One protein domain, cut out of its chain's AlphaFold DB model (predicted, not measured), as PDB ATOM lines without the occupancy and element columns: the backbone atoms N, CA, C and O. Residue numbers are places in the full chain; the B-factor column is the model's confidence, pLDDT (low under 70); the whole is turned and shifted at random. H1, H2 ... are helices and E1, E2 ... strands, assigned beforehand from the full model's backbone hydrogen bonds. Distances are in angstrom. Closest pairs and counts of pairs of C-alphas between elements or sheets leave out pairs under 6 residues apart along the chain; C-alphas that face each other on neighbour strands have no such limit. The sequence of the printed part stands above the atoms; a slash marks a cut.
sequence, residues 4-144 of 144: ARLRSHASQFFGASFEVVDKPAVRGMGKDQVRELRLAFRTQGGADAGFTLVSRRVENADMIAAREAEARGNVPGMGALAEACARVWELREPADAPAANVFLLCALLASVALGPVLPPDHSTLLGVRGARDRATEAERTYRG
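What this domain is: This is residues 4 to 144 of the 144 residues of an uncharacterized protein of Deltaproteobacteria bacterium HGW-Deltaproteobacteria-20 (UniProt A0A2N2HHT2). A strongly twisted sheet of five strands, built round the long hairpin E3 and E4, has helix H4 packed on it near the middle of the domain; H5 runs side by side with H4, clear of the sheet. H1 sits beside the edge strand E1 and packs on H4, while the helical hairpin H2 and H3 lies off the end of the sheet where E4 ends and E5 begins. The 141 printed residues hold five named helices and five named strands, in the order H1 E1 E2 E3 E4 H2 H3 E5 H4 H5, a mixed class. The branched sheet is antiparallel in its neighbour pairs, and the whole is compact, with a radius of gyration of the C-alphas of 14.6 A and spans of 38 by 38 by 27 A.

How they stand to each other: Start with E3, residues 34 to 43, and its hairpin partner E4, residues 48 to 57, where N 39 and O 51 are 2.8 A apart. On the other side of E3 find both E1, residues 16 to 20, with N 19 and O 40 at 3.0 A, and E2, residues 25 to 27, with N 27 and O 34 at 2.9 A. E2, E3 and E4 form a meander, each strand the antiparallel neighbour of the one before. E5, residues 87 to 92, is E4's other neighbour, with N 54 and O 90 at 2.8 A; its residues 89 to 90 also pair, parallel, with residues 117 to 118. H4, residues 99 to 113, is on the sheet at a height of 5.2 A, only just over none of its strands. H5, residues 128 to 143, touches H4 at a shallow tilt of 15 degrees, opposite ways, closest at the C-alphas of Ala 100 and Ala 135, 4.4 A. H1, residues 4 to 14, is only just at the sheet's level, with a height of 3.7 A, and touches H4 at a steep tilt of 47 degrees, closest at the C-alphas of Leu 6 and Val 112, 6.2 A. H2, residues 60 to 71, and H3, residues 78 to 84, touch as a helical hairpin, closest at the C-alphas of Arg 67 and Gly 79, 4.5 A; both are apart from H4. In the five helices every O i to N i+4 pair is within hydrogen-bond range.

Where its parts are: Find C-alpha 34 at (135.275, 35.082, 118.757); from there E3 runs 27.8 A, and E4 returns over 28.8 A. H4 spans 20.7 A. Find C-alpha 128 at (118.096, 49.902, 120.282); H5 runs 23.1 A to C-alpha 143 at (126.002, 71.501, 122.373).

The domain as a whole: The C-alphas of Gly 30 and Gly 144 are the two farthest apart, 48.6 A. The printed part has no cut; the link from H4 to H5, residues 114 to 127, is long. Residue 31 and residues 44 to 47, 94 to 95, 113 to 115 and 142 to 144 have pLDDT under 70.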
ATOM      1  N   ALA A   4     124.548  44.101 104.247       76.75
ATOM      2  CA  ALA A   4     123.698  44.859 103.334       76.75
ATOM      3  C   ALA A   4     122.512  45.476 104.085       76.75
ATOM      4  O   ALA A   4     122.217  46.662 103.923       76.75
ATOM      5  N   ARG A   5     121.894  44.704 104.987       77.06
ATOM      6  CA  ARG A   5     120.825  45.202 105.859       77.06
ATOM      7  C   ARG A   5     121.308  46.296 106.814       77.06
ATOM      8  O   ARG A   5     120.607  47.289 106.991       77.06
ATOM      9  N   LEU A   6     122.514  46.156 107.370       74.75
ATOM     10  CA  LEU A   6     123.163  47.193 108.184       74.75
ATOM     11  C   LEU A   6     123.354  48.502 107.424       74.75
ATOM     12  O   LEU A   6     122.955  49.553 107.918       74.75
ATOM     13  N   ARG A   7     123.905  48.438 106.208       79.19
ATOM     14  CA  ARG A   7     124.081  49.616 105.348       79.19
ATOM     15  C   ARG A   7     122.756  50.311 105.041       79.19
ATOM     16  O   ARG A   7     122.685  51.532 105.129       79.19
ATOM     17  N   SER A   8     121.721  49.536 104.720       79.62
ATOM     18  CA  SER A   8     120.384  50.069 104.439       79.62
ATOM     19  C   SER A   8     119.773  50.762 105.664       79.62
ATOM     20  O   SER A   8     119.305  51.893 105.574       79.62
ATOM     21  N   HIS A   9     119.837  50.132 106.841       77.94
ATOM     22  CA  HIS A   9     119.309  50.725 108.072       77.94
ATOM     23  C   HIS A   9     120.071  51.989 108.490       77.94
ATOM     24  O   HIS A   9     119.445  52.951 108.935       77.94
ATOM     25  N   ALA A  10     121.401  51.996 108.340       76.56
ATOM     26  CA  ALA A  10     122.248  53.135 108.686       76.56
ATOM     27  C   ALA A  10     121.811  54.405 107.948       76.56
ATOM     28  O   ALA A  10     121.601  55.446 108.576       76.56
ATOM     29  N   SER A  11     121.601  54.300 106.633       80.31
ATOM     30  CA  SER A  11     121.198  55.443 105.818       80.31
ATOM     31  C   SER A  11     119.743  55.839 106.066       80.31
ATOM     32  O   SER A  11     119.459  57.024 106.223       80.31
ATOM     33  N   GLN A  12     118.830  54.867 106.152       78.00
ATOM     34  CA  GLN A  12     117.391  55.127 106.253       78.00
ATOM     35  C   GLN A  12     116.956  55.684 107.611       78.00
ATOM     36  O   GLN A  12     116.095  56.560 107.660       78.00
ATOM     37  N   PHE A  13     117.512  55.176 108.715       77.31
ATOM     38  CA  PHE A  13     116.981  55.452 110.059       77.31
ATOM     39  C   PHE A  13     117.917  56.252 110.962       77.31
ATOM     40  O   PHE A  13     117.463  56.763 111.991       77.31
ATOM     41  N   PHE A  14     119.201  56.331 110.609       72.62
ATOM     42  CA  PHE A  14     120.237  56.909 111.467       72.62
ATOM     43  C   PHE A  14     121.053  58.016 110.788       72.62
ATOM     44  O   PHE A  14     121.932  58.575 111.434       72.62
ATOM     45  N   GLY A  15     120.778  58.354 109.518       77.56
ATOM     46  CA  GLY A  15     121.508  59.413 108.807       77.56
ATOM     47  C   GLY A  15     123.019  59.164 108.761       77.56
ATOM     48  O   GLY A  15     123.812  60.103 108.846       77.56
ATOM     49  N   ALA A  16     123.419  57.896 108.679       79.19
ATOM     50  CA  ALA A  16     124.805  57.466 108.775       79.19
ATOM     51  C   ALA A  16     125.172  56.506 107.639       79.19
ATOM     52  O   ALA A  16     124.310  55.871 107.029       79.19
ATOM     53  N   SER A  17     126.467  56.374 107.364       79.00
ATOM     54  CA  SER A  17     126.996  55.335 106.489       79.00
ATOM     55  C   SER A  17     127.916  54.391 107.257       79.00
ATOM     56  O   SER A  17     128.504  54.729 108.285       79.00
ATOM     57  N   PHE A  18     127.973  53.155 106.765       77.44
ATOM     58  CA  PHE A  18     128.639  52.039 107.419       77.44
ATOM     59  C   PHE A  18     129.431  51.232 106.392       77.44
ATOM     60  O   PHE A  18     128.915  50.884 105.321       77.44
ATOM     61  N   GLU A  19     130.668  50.888 106.725       81.81
ATOM     62  CA  GLU A  19     131.516  50.035 105.901       81.81
ATOM     63  C   GLU A  19     132.321  49.053 106.751       81.81
ATOM     64  O   GLU A  19     132.834  49.398 107.810       81.81
ATOM     65  N   VAL A  20     132.428  47.812 106.275       80.38
ATOM     66  CA  VAL A  20     133.340  46.814 106.843       80.38
ATOM     67  C   VAL A  20     134.676  46.983 106.134       80.38
ATOM     68  O   VAL A  20     134.757  46.738 104.932       80.38
ATOM     69  N   VAL A  21     135.697  47.422 106.868       81.19
ATOM     70  CA  VAL A  21     136.997  47.799 106.285       81.19
ATOM     71  C   VAL A  21     138.000  46.647 106.233       81.19
ATOM     72  O   VAL A  21     138.945  46.718 105.461       81.19
ATOM     73  N   ASP A  22     137.775  45.567 106.991       74.06
ATOM     74  CA  ASP A  22     138.626  44.371 106.973       74.06
ATOM     75  C   ASP A  22     137.829  43.069 106.897       74.06
ATOM     76  O   ASP A  22     136.665  42.982 107.304       74.06
ATOM     77  N   LYS A  23     138.490  42.008 106.414       71.19
ATOM     78  CA  LYS A  23     137.922  40.656 106.454       71.19
ATOM     79  C   LYS A  23     137.677  40.233 107.910       71.19
ATOM     80  O   LYS A  23     138.548  40.452 108.750       71.19
ATOM     81  N   PRO A  24     136.541  39.570 108.204       73.12
ATOM     82  CA  PRO A  24     136.251  39.090 109.546       73.12
ATOM     83  C   PRO A  24     137.366  38.168 110.039       73.12
ATOM     84  O   PRO A  24     137.637  37.137 109.418       73.12
ATOM     85  N   ALA A  25     137.981  38.516 111.164       77.81
ATOM     86  CA  ALA A  25     138.893  37.615 111.846       77.81
ATOM     87  C   ALA A  25     138.084  36.698 112.764       77.81
ATOM     88  O   ALA A  25     137.146  37.120 113.445       77.81
ATOM     89  N   VAL A  26     138.445  35.420 112.773       79.12
ATOM     90  CA  VAL A  26     137.816  34.409 113.618       79.12
ATOM     91  C   VAL A  26     138.902  33.790 114.481       79.12
ATOM     92  O   VAL A  26     139.895  33.289 113.958       79.12
ATOM     93  N   ARG A  27     138.725  33.840 115.799       79.38
ATOM     94  CA  ARG A  27     139.643  33.240 116.776       79.38
ATOM     95  C   ARG A  27     138.889  32.233 117.642       79.38
ATOM     96  O   ARG A  27     137.700  32.412 117.885       79.38
ATOM     97  N   GLY A  28     139.567  31.185 118.109       77.94
ATOM     98  CA  GLY A  28     138.962  30.116 118.918       77.94
ATOM     99  C   GLY A  28     138.223  29.045 118.100       77.94
ATOM    100  O   GLY A  28     138.149  29.114 116.872       77.94
ATOM    101  N   MET A  29     137.677  28.037 118.787       71.12
ATOM    102  CA  MET A  29     136.943  26.915 118.185       71.12
ATOM    103  C   MET A  29     135.590  26.688 118.868       71.12
ATOM    104  O   MET A  29     135.420  26.949 120.056       71.12
ATOM    105  N   GLY A  30     134.621  26.165 118.113       77.00
ATOM    106  CA  GLY A  30     133.319  25.769 118.648       77.00
ATOM    107  C   GLY A  30     132.540  26.933 119.271       77.00
ATOM    108  O   GLY A  30     132.347  27.974 118.643       77.00
ATOM    109  N   LYS A  31     132.061  26.743 120.507       67.44
ATOM    110  CA  LYS A  31     131.223  27.723 121.222       67.44
ATOM    111  C   LYS A  31     131.998  28.966 121.684       67.44
ATOM    112  O   LYS A  31     131.373  30.007 121.878       67.44
ATOM    113  N   ASP A  32     133.325  28.875 121.760       75.06
ATOM    114  CA  ASP A  32     134.220  29.961 122.190       75.06
ATOM    115  C   ASP A  32     134.784  30.753 121.009       75.06
ATOM    116  O   ASP A  32     135.685  31.576 121.158       75.06
ATOM    117  N   GLN A  33     134.253  30.515 119.807       80.25
ATOM    118  CA  GLN A  33     134.612  31.293 118.635       80.25
ATOM    119  C   GLN A  33     134.340  32.777 118.900       80.25
ATOM    120  O   GLN A  33     133.209  33.153 119.198       80.25
ATOM    121  N   VAL A  34     135.352  33.621 118.739       81.81
ATOM    122  CA  VAL A  34     135.275  35.082 118.757       81.81
ATOM    123  C   VAL A  34     135.355  35.570 117.318       81.81
ATOM    124  O   VAL A  34     136.162  35.072 116.530       81.81
ATOM    125  N   ARG A  35     134.493  36.523 116.958       83.12
ATOM    126  CA  ARG A  35     134.506  37.151 115.629       83.12
ATOM    127  C   ARG A  35     134.809  38.623 115.777       83.12
ATOM    128  O   ARG A  35     134.135  39.289 116.551       83.12
ATOM    129  N   GLU A  36     135.774  39.108 115.018       85.25
ATOM    130  CA  GLU A  36     136.220  40.494 115.042       85.25
ATOM    131  C   GLU A  36     136.038  41.119 113.659       85.25
ATOM    132  O   GLU A  36     136.344  40.502 112.635       85.25
ATOM    133  N   LEU A  37     135.491  42.330 113.637       84.50
ATOM    134  CA  LEU A  37     135.196  43.098 112.434       84.50
ATOM    135  C   LEU A  37     135.681  44.527 112.642       84.50
ATOM    136  O   LEU A  37     135.279  45.162 113.614       84.50
ATOM    137  N   ARG A  38     136.481  45.053 111.715       83.56
ATOM    138  CA  ARG A  38     136.765  46.490 111.688       83.56
ATOM    139  C   ARG A  38     135.742  47.212 110.834       83.56
ATOM    140  O   ARG A  38     135.380  46.749 109.749       83.56
ATOM    141  N   LEU A  39     135.290  48.345 111.340       83.31
ATOM    142  CA  LEU A  39     134.176  49.117 110.821       83.31
ATOM    143  C   LEU A  39     134.614  50.564 110.626       83.31
ATOM    144  O   LEU A  39     135.225  51.131 111.522       83.31
ATOM    145  N   ALA A  40     134.249  51.171 109.506       83.00
ATOM    146  CA  ALA A  40     134.213  52.620 109.375       83.00
ATOM    147  C   ALA A  40     132.760  53.080 109.514       83.00
ATOM    148  O   ALA A  40     131.859  52.546 108.855       83.00
ATOM    149  N   PHE A  41     132.536  54.055 110.389       80.88
ATOM    150  CA  PHE A  41     131.231  54.660 110.611       80.88
ATOM    151  C   PHE A  41     131.334  56.168 110.423       80.88
ATOM    152  O   PHE A  41     132.173  56.816 111.051       80.88
ATOM    153  N   ARG A  42     130.464  56.702 109.563       82.06
ATOM    154  CA  ARG A  42     130.401  58.125 109.233       82.06
ATOM    155  C   ARG A  42     129.008  58.651 109.514       82.06
ATOM    156  O   ARG A  42     128.023  58.102 109.014       82.06
ATOM    157  N   THR A  43     128.914  59.745 110.254       78.00
ATOM    158  CA  THR A  43     127.655  60.484 110.424       78.00
ATOM    159  C   THR A  43     127.615  61.700 109.500       78.00
ATOM    160  O   THR A  43     128.653  62.190 109.049       78.00
ATOM    161  N   GLN A  44     126.419  62.224 109.206       69.44
ATOM    162  CA  GLN A  44     126.262  63.446 108.398       69.44
ATOM    163  C   GLN A  44     127.002  64.672 108.968       69.44
ATOM    164  O   GLN A  44     127.310  65.591 108.215       69.44
ATOM    165  N   GLY A  45     127.338  64.670 110.264       66.00
ATOM    166  CA  GLY A  45     128.148  65.705 110.916       66.00
ATOM    167  C   GLY A  45     129.649  65.658 110.598       66.00
ATOM    168  O   GLY A  45     130.392  66.477 111.125       66.00
ATOM    169  N   GLY A  46     130.108  64.719 109.761       57.09
ATOM    170  CA  GLY A  46     131.484  64.676 109.248       57.09
ATOM    171  C   GLY A  46     132.498  63.926 110.117       57.09
ATOM    172  O   GLY A  46     133.679  63.914 109.786       57.09
ATOM    173  N   ALA A  47     132.069  63.276 111.199       61.12
ATOM    174  CA  ALA A  47     132.959  62.449 112.005       61.12
ATOM    175  C   ALA A  47     133.114  61.058 111.372       61.12
ATOM    176  O   ALA A  47     132.152  60.287 111.327       61.12
ATOM    177  N   ASP A  48     134.325  60.757 110.898       70.38
ATOM    178  CA  ASP A  48     134.762  59.410 110.531       70.38
ATOM    179  C   ASP A  48     135.444  58.756 111.730       70.38
ATOM    180  O   ASP A  48     136.447  59.263 112.231       70.38
ATOM    181  N   ALA A  49     134.918  57.618 112.181       76.69
ATOM    182  CA  ALA A  49     135.532  56.837 113.248       76.69
ATOM    183  C   ALA A  49     135.643  55.356 112.862       76.69
ATOM    184  O   ALA A  49     134.717  54.755 112.306       76.69
ATOM    185  N   GLY A  50     136.814  54.780 113.147       81.88
ATOM    186  CA  GLY A  50     137.134  53.377 112.899       81.88
ATOM    187  C   GLY A  50     136.923  52.525 114.146       81.88
ATOM    188  O   GLY A  50     137.710  52.612 115.077       81.88
ATOM    189  N   PHE A  51     135.907  51.670 114.163       85.00
ATOM    190  CA  PHE A  51     135.571  50.829 115.312       85.00
ATOM    191  C   PHE A  51     135.981  49.379 115.103       85.00
ATOM    192  O   PHE A  51     136.003  48.875 113.981       85.00
ATOM    193  N   THR A  52     136.222  48.673 116.203       87.19
ATOM    194  CA  THR A  52     136.340  47.215 116.191       87.19
ATOM    195  C   THR A  52     135.136  46.610 116.895       87.19
ATOM    196  O   THR A  52     134.868  46.906 118.052       87.19
ATOM    197  N   LEU A  53     134.401  45.753 116.199       86.25
ATOM    198  CA  LEU A  53     133.266  45.025 116.742       86.25
ATOM    199  C   LEU A  53     133.674  43.585 117.029       86.25
ATOM    200  O   LEU A  53     134.077  42.854 116.122       86.25
ATOM    201  N   VAL A  54     133.522  43.170 118.280       88.19
ATOM    202  CA  VAL A  54     133.868  41.833 118.751       88.19
ATOM    203  C   VAL A  54     132.603  41.106 119.177       88.19
ATOM    204  O   VAL A  54     131.901  41.513 120.093       88.19
ATOM    205  N   SER A  55     132.302  39.985 118.534       87.31
ATOM    206  CA  SER A  55     131.299  39.057 119.041       87.31
ATOM    207  C   SER A  55     131.954  38.128 120.046       87.31
ATOM    208  O   SER A  55     132.827  37.348 119.652       87.31
ATOM    209  N   ARG A  56     131.466  38.109 121.285       88.31
ATOM    210  CA  ARG A  56     131.886  37.145 122.313       88.31
ATOM    211  C   ARG A  56     130.687  36.496 122.998       88.31
ATOM    212  O   ARG A  56     129.543  36.905 122.797       88.31
ATOM    213  N   ARG A  57     130.944  35.433 123.758       86.69
ATOM    214  CA  ARG A  57     129.926  34.803 124.601       86.69
ATOM    215  C   ARG A  57     129.488  35.797 125.680       86.69
ATOM    216  O   ARG A  57     130.310  36.583 126.146       86.69
ATOM    217  N   VAL A  58     128.209  35.753 126.049       88.06
ATOM    218  CA  VAL A  58     127.736  36.467 127.239       88.06
ATOM    219  C   VAL A  58     128.412  35.896 128.488       88.06
ATOM    220  O   VAL A  58     128.561  34.677 128.624       88.06
ATOM    221  N   GLU A  59     128.834  36.776 129.386       89.56
ATOM    222  CA  GLU A  59     129.454  36.433 130.661       89.56
ATOM    223  C   GLU A  59     128.524  36.774 131.830       89.56
ATOM    224  O   GLU A  59     127.615  37.597 131.715       89.56
ATOM    225  N   ASN A  60     128.763  36.164 132.996       88.31
ATOM    226  CA  ASN A  60     127.978  36.458 134.200       88.31
ATOM    227  C   ASN A  60     128.038  37.940 134.590       88.31
ATOM    228  O   ASN A  60     127.035  38.488 135.041       88.31
ATOM    229  N   ALA A  61     129.186  38.588 134.382       87.81
ATOM    230  CA  ALA A  61     129.347  40.015 134.635       87.81
ATOM    231  C   ALA A  61     128.407  40.868 133.764       87.81
ATOM    232  O   ALA A  61     127.803  41.808 134.276       87.81
ATOM    233  N   ASP A  62     128.205  40.502 132.492       86.81
ATOM    234  CA  ASP A  62     127.285  41.220 131.599       86.81
ATOM    235  C   ASP A  62     125.839  41.128 132.100       86.81
ATOM    236  O   ASP A  62     125.104  42.116 132.089       86.81
ATOM    237  N   MET A  63     125.431  39.941 132.564       87.44
ATOM    238  CA  MET A  63     124.082  39.713 133.091       87.44
ATOM    239  C   MET A  63     123.838  40.504 134.377       87.44
ATOM    240  O   MET A  63     122.770  41.093 134.544       87.44
ATOM    241  N   ILE A  64     124.825  40.537 135.277       88.25
ATOM    242  CA  ILE A  64     124.756  41.327 136.511       88.25
ATOM    243  C   ILE A  64     124.634  42.814 136.162       88.25
ATOM    244  O   ILE A  64     123.681  43.458 136.597       88.25
ATOM    245  N   ALA A  65     125.516  43.333 135.303       87.50
ATOM    246  CA  ALA A  65     125.503  44.736 134.897       87.50
ATOM    247  C   ALA A  65     124.175  45.140 134.231       87.50
ATOM    248  O   ALA A  65     123.625  46.199 134.540       87.50
ATOM    249  N   ALA A  66     123.622  44.282 133.367       86.06
ATOM    250  CA  ALA A  66     122.342  44.527 132.708       86.06
ATOM    251  C   ALA A  66     121.171  44.574 133.703       86.06
ATOM    252  O   ALA A  66     120.353  45.493 133.638       86.06
ATOM    253  N   ARG A  67     121.108  43.628 134.653       85.88
ATOM    254  CA  ARG A  67     120.073  43.604 135.703       85.88
ATOM    255  C   ARG A  67     120.168  44.818 136.622       85.88
ATOM    256  O   ARG A  67     119.149  45.410 136.964       85.88
ATOM    257  N   GLU A  68     121.376  45.219 137.000       86.88
ATOM    258  CA  GLU A  68     121.579  46.415 137.816       86.88
ATOM    259  C   GLU A  68     121.185  47.696 137.073       86.88
ATOM    260  O   GLU A  68     120.553  48.584 137.645       86.88
ATOM    261  N   ALA A  69     121.540  47.813 135.792       83.75
ATOM    262  CA  ALA A  69     121.169  48.966 134.982       83.75
ATOM    263  C   ALA A  69     119.652  49.040 134.746       83.75
ATOM    264  O   ALA A  69     119.087  50.136 134.734       83.75
ATOM    265  N   GLU A  70     118.985  47.894 134.615       85.62
ATOM    266  CA  GLU A  70     117.528  47.799 134.573       85.62
ATOM    267  C   GLU A  70     116.887  48.210 135.906       85.62
ATOM    268  O   GLU A  70     115.966  49.024 135.905       85.62
ATOM    269  N   ALA A  71     117.421  47.751 137.044       84.81
ATOM    270  CA  ALA A  71     116.951  48.147 138.375       84.81
ATOM    271  C   ALA A  71     117.096  49.658 138.641       84.81
ATOM    272  O   ALA A  71     116.286  50.245 139.354       84.81
ATOM    273  N   ARG A  72     118.097  50.306 138.026       84.69
ATOM    274  CA  ARG A  72     118.277  51.770 138.039       84.69
ATOM    275  C   ARG A  72     117.332  52.519 137.084       84.69
ATOM    276  O   ARG A  72     117.369  53.742 137.048       84.69
ATOM    277  N   GLY A  73     116.505  51.814 136.309       78.38
ATOM    278  CA  GLY A  73     115.576  52.397 135.337       78.38
ATOM    279  C   GLY A  73     116.217  52.813 134.007       78.38
ATOM    280  O   GLY A  73     115.555  53.441 133.186       78.38
ATOM    281  N   ASN A  74     117.482  52.455 133.764       73.31
ATOM    282  CA  ASN A  74     118.253  52.981 132.633       73.31
ATOM    283  C   ASN A  74     118.031  52.201 131.327       73.31
ATOM    284  O   ASN A  74     118.204  52.752 130.241       73.31
ATOM    285  N   VAL A  75     117.721  50.902 131.413       75.81
ATOM    286  CA  VAL A  75     117.588  49.994 130.256       75.81
ATOM    287  C   VAL A  75     116.555  48.884 130.538       75.81
ATOM    288  O   VAL A  75     116.926  47.782 130.933       75.81
ATOM    289  N   PRO A  76     115.246  49.136 130.368       77.88
ATOM    290  CA  PRO A  76     114.217  48.134 130.656       77.88
ATOM    291  C   PRO A  76     114.312  46.908 129.730       77.88
ATOM    292  O   PRO A  76     114.560  47.044 128.528       77.88
ATOM    293  N   GLY A  77     114.083  45.715 130.286       79.00
ATOM    294  CA  GLY A  77     114.101  44.419 129.600       79.00
ATOM    295  C   GLY A  77     115.494  43.862 129.290       79.00
ATOM    296  O   GLY A  77     115.609  42.872 128.563       79.00
ATOM    297  N   MET A  78     116.559  44.492 129.786       81.94
ATOM    298  CA  MET A  78     117.931  44.189 129.375       81.94
ATOM    299  C   MET A  78     118.546  43.020 130.140       81.94
ATOM    300  O   MET A  78     119.343  42.283 129.560       81.94
ATOM    301  N   GLY A  79     118.112  42.769 131.380       79.75
ATOM    302  CA  GLY A  79     118.450  41.540 132.096       79.75
ATOM    303  C   GLY A  79     117.903  40.302 131.381       79.75
ATOM    304  O   GLY A  79     118.649  39.367 131.095       79.75
ATOM    305  N   ALA A  80     116.626  40.339 130.986       80.94
ATOM    306  CA  ALA A  80     115.988  39.244 130.250       80.94
ATOM    307  C   ALA A  80     116.615  39.032 128.859       80.94
ATOM    308  O   ALA A  80     116.788  37.896 128.414       80.94
ATOM    309  N   LEU A  81     116.998  40.117 128.172       76.25
ATOM    310  CA  LEU A  81     117.684  40.025 126.883       76.25
ATOM    311  C   LEU A  81     119.079  39.398 127.019       76.25
ATOM    312  O   LEU A  81     119.449  38.562 126.197       76.25
ATOM    313  N   ALA A  82     119.841  39.764 128.055       82.38
ATOM    314  CA  ALA A  82     121.158  39.187 128.313       82.38
ATOM    315  C   ALA A  82     121.084  37.671 128.570       82.38
ATOM    316  O   ALA A  82     121.941  36.929 128.101       82.38
ATOM    317  N   GLU A  83     120.034  37.202 129.249       82.31
ATOM    318  CA  GLU A  83     119.790  35.772 129.482       82.31
ATOM    319  C   GLU A  83     119.391  35.019 128.206       82.31
ATOM    320  O   GLU A  83     119.824  33.887 127.982       82.31
ATOM    321  N   ALA A  84     118.579  35.643 127.349       81.81
ATOM    322  CA  ALA A  84     118.124  35.042 126.097       81.81
ATOM    323  C   ALA A  84     119.222  34.994 125.017       81.81
ATOM    324  O   ALA A  84     119.189  34.147 124.117       81.81
ATOM    325  N   CYS A  85     120.201  35.899 125.078       81.25
ATOM    326  CA  CYS A  85     121.255  36.014 124.080       81.25
ATOM    327  C   CYS A  85     122.517  35.244 124.488       81.25
ATOM    328  O   CYS A  85     123.265  35.648 125.367       81.25
ATOM    329  N   ALA A  86     122.857  34.187 123.744       80.81
ATOM    330  CA  ALA A  86     124.099  33.432 123.967       80.81
ATOM    331  C   ALA A  86     125.389  34.241 123.694       80.81
ATOM    332  O   ALA A  86     126.491  33.800 124.039       80.81
ATOM    333  N   ARG A  87     125.273  35.388 123.015       85.06
ATOM    334  CA  ARG A  87     126.393  36.227 122.583       85.06
ATOM    335  C   ARG A  87     126.059  37.702 122.726       85.06
ATOM    336  O   ARG A  87     124.924  38.103 122.486       85.06
ATOM    337  N   VAL A  88     127.090  38.484 123.013       86.31
ATOM    338  CA  VAL A  88     127.055  39.945 123.038       86.31
ATOM    339  C   VAL A  88     127.993  40.500 121.973       86.31
ATOM    340  O   VAL A  88     128.950  39.838 121.545       86.31
ATOM    341  N   TRP A  89     127.700  41.715 121.528       88.25
ATOM    342  CA  TRP A  89     128.552  42.461 120.614       88.25
ATOM    343  C   TRP A  89     129.253  43.569 121.385       88.25
ATOM    344  O   TRP A  89     128.611  44.500 121.844       88.25
ATOM    345  N   GLU A  90     130.558  43.461 121.547       89.12
ATOM    346  CA  GLU A  90     131.391  44.454 122.209       89.12
ATOM    347  C   GLU A  90     131.948  45.415 121.165       89.12
ATOM    348  O   GLU A  90     132.621  44.999 120.216       89.12
ATOM    349  N   LEU A  91     131.640  46.697 121.324       87.75
ATOM    350  CA  LEU A  91     132.212  47.752 120.509       87.75
ATOM    351  C   LEU A  91     133.492  48.245 121.184       87.75
ATOM    352  O   LEU A  91     133.489  48.587 122.361       87.75
ATOM    353  N   ARG A  92     134.583  48.297 120.427       88.12
ATOM    354  CA  ARG A  92     135.861  48.869 120.845       88.12
ATOM    355  C   ARG A  92     136.143  50.100 120.003       88.12
ATOM    356  O   ARG A  92     136.024  50.072 118.774       88.12
ATOM    357  N   GLU A  93     136.477  51.175 120.691       75.81
ATOM    358  CA  GLU A  93     136.700  52.502 120.131       75.81
ATOM    359  C   GLU A  93     138.095  52.653 119.504       75.81
ATOM    360  O   GLU A  93     139.044  51.986 119.930       75.81
ATOM    361  N   PRO A  94     138.263  53.580 118.548       66.19
ATOM    362  CA  PRO A  94     139.451  54.416 118.502       66.19
ATOM    363  C   PRO A  94     139.311  55.538 119.550       66.19
ATOM    364  O   PRO A  94     138.209  56.025 119.784       66.19
ATOM    365  N   ALA A  95     140.420  55.971 120.146       58.59
ATOM    366  CA  ALA A  95     140.461  56.831 121.338       58.59
ATOM    367  C   ALA A  95     139.739  58.204 121.256       58.59
ATOM    368  O   ALA A  95     139.642  58.874 122.278       58.59
ATOM    369  N   ASP A  96     139.213  58.615 120.095       71.06
ATOM    370  CA  ASP A  96     138.759  59.990 119.833       71.06
ATOM    371  C   ASP A  96     137.348  60.098 119.210       71.06
ATOM    372  O   ASP A  96     136.980  61.133 118.648       71.06
ATOM    373  N   ALA A  97     136.529  59.039 119.251       75.94
ATOM    374  CA  ALA A  97     135.173  59.107 118.701       75.94
ATOM    375  C   ALA A  97     134.220  59.901 119.626       75.94
ATOM    376  O   ALA A  97     134.148  59.616 120.820       75.94
ATOM    377  N   PRO A  98     133.405  60.843 119.106       80.94
ATOM    378  CA  PRO A  98     132.381  61.504 119.915       80.94
ATOM    379  C   PRO A  98     131.386  60.492 120.505       80.94
ATOM    380  O   PRO A  98     130.824  59.685 119.761       80.94
ATOM    381  N   ALA A  99     131.098  60.581 121.809       83.12
ATOM    382  CA  ALA A  99     130.221  59.639 122.523       83.12
ATOM    383  C   ALA A  99     128.838  59.462 121.861       83.12
ATOM    384  O   ALA A  99     128.303  58.355 121.792       83.12
ATOM    385  N   ALA A 100     128.280  60.533 121.290       83.38
ATOM    386  CA  ALA A 100     127.041  60.476 120.516       83.38
ATOM    387  C   ALA A 100     127.115  59.473 119.348       83.38
ATOM    388  O   ALA A 100     126.202  58.667 119.157       83.38
ATOM    389  N   ASN A 101     128.223  59.467 118.602       83.50
ATOM    390  CA  ASN A 101     128.422  58.569 117.463       83.50
ATOM    391  C   ASN A 101     128.584  57.115 117.914       83.50
ATOM    392  O   ASN A 101     128.092  56.206 117.247       83.50
ATOM    393  N   VAL A 102     129.240  56.903 119.056       86.31
ATOM    394  CA  VAL A 102     129.439  55.583 119.671       86.31
ATOM    395  C   VAL A 102     128.087  54.956 120.008       86.31
ATOM    396  O   VAL A 102     127.793  53.830 119.598       86.31
ATOM    397  N   PHE A 103     127.215  55.706 120.687       86.94
ATOM    398  CA  PHE A 103     125.878  55.227 121.035       86.94
ATOM    399  C   PHE A 103     124.960  55.098 119.816       86.94
ATOM    400  O   PHE A 103     124.174  54.151 119.745       86.94
ATOM    401  N   LEU A 104     125.093  55.972 118.813       85.62
ATOM    402  CA  LEU A 104     124.359  55.849 117.551       85.62
ATOM    403  C   LEU A 104     124.726  54.553 116.811       85.62
ATOM    404  O   LEU A 104     123.839  53.825 116.357       85.62
ATOM    405  N   LEU A 105     126.020  54.226 116.752       85.12
ATOM    406  CA  LEU A 105     126.499  52.967 116.191       85.12
ATOM    407  C   LEU A 105     125.995  51.767 117.005       85.12
ATOM    408  O   LEU A 105     125.533  50.792 116.414       85.12
ATOM    409  N   CYS A 106     125.992  51.843 118.341       86.94
ATOM    410  CA  CYS A 106     125.402  50.796 119.184       86.94
ATOM    411  C   CYS A 106     123.917  50.566 118.860       86.94
ATOM    412  O   CYS A 106     123.480  49.421 118.754       86.94
ATOM    413  N   ALA A 107     123.144  51.632 118.635       84.94
ATOM    414  CA  ALA A 107     121.731  51.544 118.266       84.94
ATOM    415  C   ALA A 107     121.529  50.898 116.885       84.94
ATOM    416  O   ALA A 107     120.676  50.018 116.733       84.94
ATOM    417  N   LEU A 108     122.332  51.299 115.896       82.88
ATOM    418  CA  LEU A 108     122.334  50.698 114.565       82.88
ATOM    419  C   LEU A 108     122.650  49.198 114.641       82.88
ATOM    420  O   LEU A 108     121.896  48.381 114.106       82.88
ATOM    421  N   LEU A 109     123.726  48.830 115.339       82.38
ATOM    422  CA  LEU A 109     124.147  47.442 115.511       82.38
ATOM    423  C   LEU A 109     123.070  46.618 116.225       82.38
ATOM    424  O   LEU A 109     122.673  45.576 115.705       82.38
ATOM    425  N   ALA A 110     122.515  47.112 117.334       82.06
ATOM    426  CA  ALA A 110     121.428  46.444 118.051       82.06
ATOM    427  C   ALA A 110     120.174  46.252 117.173       82.06
ATOM    428  O   ALA A 110     119.467  45.256 117.316       82.06
ATOM    429  N   SER A 111     119.910  47.164 116.224       78.94
ATOM    430  CA  SER A 111     118.728  47.100 115.346       78.94
ATOM    431  C   SER A 111     118.794  45.999 114.288       78.94
ATOM    432  O   SER A 111     117.756  45.565 113.788       78.94
ATOM    433  N   VAL A 112     120.001  45.539 113.946       73.56
ATOM    434  CA  VAL A 112     120.219  44.526 112.902       73.56
ATOM    435  C   VAL A 112     120.756  43.215 113.474       73.56
ATOM    436  O   VAL A 112     120.487  42.149 112.921       73.56
ATOM    437  N   ALA A 113     121.491  43.263 114.587       63.31
ATOM    438  CA  ALA A 113     122.172  42.104 115.155       63.31
ATOM    439  C   ALA A 113     121.287  41.212 116.047       63.31
ATOM    440  O   ALA A 113     121.748  40.143 116.444       63.31
ATOM    441  N   LEU A 114     120.039  41.614 116.340       61.56
ATOM    442  CA  LEU A 114     119.093  40.907 117.227       61.56
ATOM    443  C   LEU A 114     119.660  40.561 118.622       61.56
ATOM    444  O   LEU A 114     119.154  39.665 119.289       61.56
ATOM    445  N   GLY A 115     120.707  41.253 119.070       69.94
ATOM    446  CA  GLY A 115     121.355  41.004 120.353       69.94
ATOM    447  C   GLY A 115     121.907  42.288 120.967       69.94
ATOM    448  O   GLY A 115     122.075  43.284 120.254       69.94
ATOM    449  N   PRO A 116     122.167  42.281 122.280       82.44
ATOM    450  CA  PRO A 116     122.627  43.457 123.000       82.44
ATOM    451  C   PRO A 116     124.056  43.841 122.603       82.44
ATOM    452  O   PRO A 116     124.902  42.983 122.318       82.44
ATOM    453  N   VAL A 117     124.315  45.148 122.612       86.69
ATOM    454  CA  VAL A 117     125.632  45.735 122.337       86.69
ATOM    455  C   VAL A 117     126.221  46.272 123.638       86.69
ATOM    456  O   VAL A 117     125.544  46.999 124.360       86.69
ATOM    457  N   LEU A 118     127.467  45.920 123.938       88.50
ATOM    458  CA  LEU A 118     128.247  46.506 125.021       88.50
ATOM    459  C   LEU A 118     129.069  47.677 124.448       88.50
ATOM    460  O   LEU A 118     129.901  47.436 123.566       88.50
ATOM    461  N   PRO A 119     128.822  48.924 124.883       85.25
ATOM    462  CA  PRO A 119     129.614  50.080 124.480       85.25
ATOM    463  C   PRO A 119     131.059  50.011 125.017       85.25
ATOM    464  O   PRO A 119     131.318  49.277 125.976       85.25
ATOM    465  N   PRO A 120     131.987  50.804 124.447       84.44
ATOM    466  CA  PRO A 120     133.400  50.838 124.846       84.44
ATOM    467  C   PRO A 120     133.638  51.259 126.300       84.44
ATOM    468  O   PRO A 120     134.626  50.856 126.901       84.44
ATOM    469  N   ASP A 121     132.728  52.045 126.880       83.69
ATOM    470  CA  ASP A 121     132.784  52.463 128.286       83.69
ATOM    471  C   ASP A 121     132.367  51.356 129.273       83.69
ATOM    472  O   ASP A 121     132.411  51.557 130.485       83.69
ATOM    473  N   HIS A 122     131.947  50.192 128.762       79.88
ATOM    474  CA  HIS A 122     131.455  49.048 129.533       79.88
ATOM    475  C   HIS A 122     130.316  49.386 130.514       79.88
ATOM    476  O   HIS A 122     130.070  48.644 131.464       79.88
ATOM    477  N   SER A 123     129.583  50.479 130.280       82.44
ATOM    478  CA  SER A 123     128.584  50.993 131.223       82.44
ATOM    479  C   SER A 123     127.415  50.030 131.461       82.44
ATOM    480  O   SER A 123     126.958  49.876 132.593       82.44
ATOM    481  N   THR A 124     126.895  49.401 130.402       88.00
ATOM    482  CA  THR A 124     125.890  48.322 130.438       88.00
ATOM    483  C   THR A 124     125.604  47.820 129.022       88.00
ATOM    484  O   THR A 124     125.831  48.532 128.048       88.00
ATOM    485  N   LEU A 125     125.008  46.633 128.897       87.25
ATOM    486  CA  LEU A 125     124.388  46.188 127.648       87.25
ATOM    487  C   LEU A 125     123.272  47.143 127.193       87.25
ATOM    488  O   LEU A 125     122.466  47.611 128.001       87.25
ATOM    489  N   LEU A 126     123.221  47.394 125.883       84.25
ATOM    490  CA  LEU A 126     122.275  48.288 125.226       84.25
ATOM    491  C   LEU A 126     121.460  47.550 124.159       84.25
ATOM    492  O   LEU A 126     122.006  46.913 123.255       84.25
ATOM    493  N   GLY A 127     120.139  47.707 124.230       84.00
ATOM    494  CA  GLY A 127     119.241  47.513 123.090       84.00
ATOM    495  C   GLY A 127     119.080  48.805 122.278       84.00
ATOM    496  O   GLY A 127     119.596  49.858 122.653       84.00
ATOM    497  N   VAL A 128     118.295  48.755 121.195       81.75
ATOM    498  CA  VAL A 128     118.096  49.902 120.282       81.75
ATOM    499  C   VAL A 128     117.647  51.162 121.021       81.75
ATOM    500  O   VAL A 128     118.247  52.219 120.848       81.75
ATOM    501  N   ARG A 129     116.609  51.058 121.860       83.44
ATOM    502  CA  ARG A 129     116.058  52.208 122.590       83.44
ATOM    503  C   ARG A 129     117.095  52.828 123.531       83.44
ATOM    504  O   ARG A 129     117.398  54.004 123.394       83.44
ATOM    505  N   GLY A 130     117.696  52.017 124.405       83.75
ATOM    506  CA  GLY A 130     118.686  52.492 125.379       83.75
ATOM    507  C   GLY A 130     119.942  53.099 124.744       83.75
ATOM    508  O   GLY A 130     120.556  53.982 125.337       83.75
ATOM    509  N   ALA A 131     120.310  52.660 123.538       83.44
ATOM    510  CA  ALA A 131     121.385  53.272 122.765       83.44
ATOM    511  C   ALA A 131     120.970  54.613 122.124       83.44
ATOM    512  O   ALA A 131     121.740  55.567 122.169       83.44
ATOM    513  N   ARG A 132     119.747  54.733 121.581       83.81
ATOM    514  CA  ARG A 132     119.248  56.009 121.018       83.81
ATOM    515  C   ARG A 132     119.074  57.092 122.082       83.81
ATOM    516  O   ARG A 132     119.406  58.248 121.820       83.81
ATOM    517  N   ASP A 133     118.581  56.716 123.258       86.44
ATOM    518  CA  ASP A 133     118.370  57.650 124.364       86.44
ATOM    519  C   ASP A 133     119.717  58.252 124.814       86.44
ATOM    520  O   ASP A 133     119.856  59.475 124.869       86.44
ATOM    521  N   ARG A 134     120.755  57.414 124.984       85.44
ATOM    522  CA  ARG A 134     122.127  57.861 125.295       85.44
ATOM    523  C   ARG A 134     122.769  58.696 124.189       85.44
ATOM    524  O   ARG A 134     123.452  59.670 124.488       85.44
ATOM    525  N   ALA A 135     122.554  58.346 122.918       83.31
ATOM    526  CA  ALA A 135     123.056  59.147 121.801       83.31
ATOM    527  C   ALA A 135     122.474  60.570 121.840       83.31
ATOM    528  O   ALA A 135     123.207  61.547 121.722       83.31
ATOM    529  N   THR A 136     121.167  60.676 122.091       84.44
ATOM    530  CA  THR A 136     120.461  61.962 122.205       84.44
ATOM    531  C   THR A 136     120.959  62.782 123.397       84.44
ATOM    532  O   THR A 136     121.120  63.997 123.287       84.44
ATOM    533  N   GLU A 137     121.202  62.143 124.541       86.12
ATOM    534  CA  GLU A 137     121.757  62.798 125.730       86.12
ATOM    535  C   GLU A 137     123.176  63.328 125.474       86.12
ATOM    536  O   GLU A 137     123.440  64.507 125.706       86.12
ATOM    537  N   ALA A 138     124.051  62.502 124.891       83.44
ATOM    538  CA  ALA A 138     125.419  62.887 124.555       83.44
ATOM    539  C   ALA A 138     125.482  64.061 123.556       83.44
ATOM    540  O   ALA A 138     126.317  64.954 123.706       83.44
ATOM    541  N   GLU A 139     124.584  64.110 122.564       82.94
ATOM    542  CA  GLU A 139     124.486  65.255 121.647       82.94
ATOM    543  C   GLU A 139     124.097  66.556 122.358       82.94
ATOM    544  O   GLU A 139     124.589  67.625 121.992       82.94
ATOM    545  N   ARG A 140     123.217  66.488 123.364       82.31
ATOM    546  CA  ARG A 140     122.798  67.667 124.138       82.31
ATOM    547  C   ARG A 140     123.943  68.208 124.981       82.31
ATOM    548  O   ARG A 140     124.165  69.411 124.962       82.31
ATOM    549  N   THR A 141     124.678  67.332 125.664       79.88
ATOM    550  CA  THR A 141     125.836  67.720 126.482       79.88
ATOM    551  C   THR A 141     126.943  68.359 125.650       79.88
ATOM    552  O   THR A 141     127.583  69.286 126.118       79.88
ATOM    553  N   TYR A 142     127.157  67.911 124.409       69.75
ATOM    554  CA  TYR A 142     128.171  68.503 123.529       69.75
ATOM    555  C   TYR A 142     127.798  69.902 122.999       69.75
ATOM    556  O   TYR A 142     128.672  70.672 122.612       69.75
ATOM    557  N   ARG A 143     126.500  70.227 122.922       66.94
ATOM    558  CA  ARG A 143     126.002  71.501 122.373       66.94
ATOM    559  C   ARG A 143     125.732  72.581 123.425       66.94
ATOM    560  O   ARG A 143     125.437  73.707 123.026       66.94
ATOM    561  N   GLY A 144     125.744  72.231 124.710       56.50
ATOM    562  CA  GLY A 144     125.549  73.151 125.837       56.50
ATOM    563  C   GLY A 144     126.873  73.644 126.390       56.50
ATOM    564  O   GLY A 144     126.927  74.840 126.742       56.50
TER     565      GLY A 144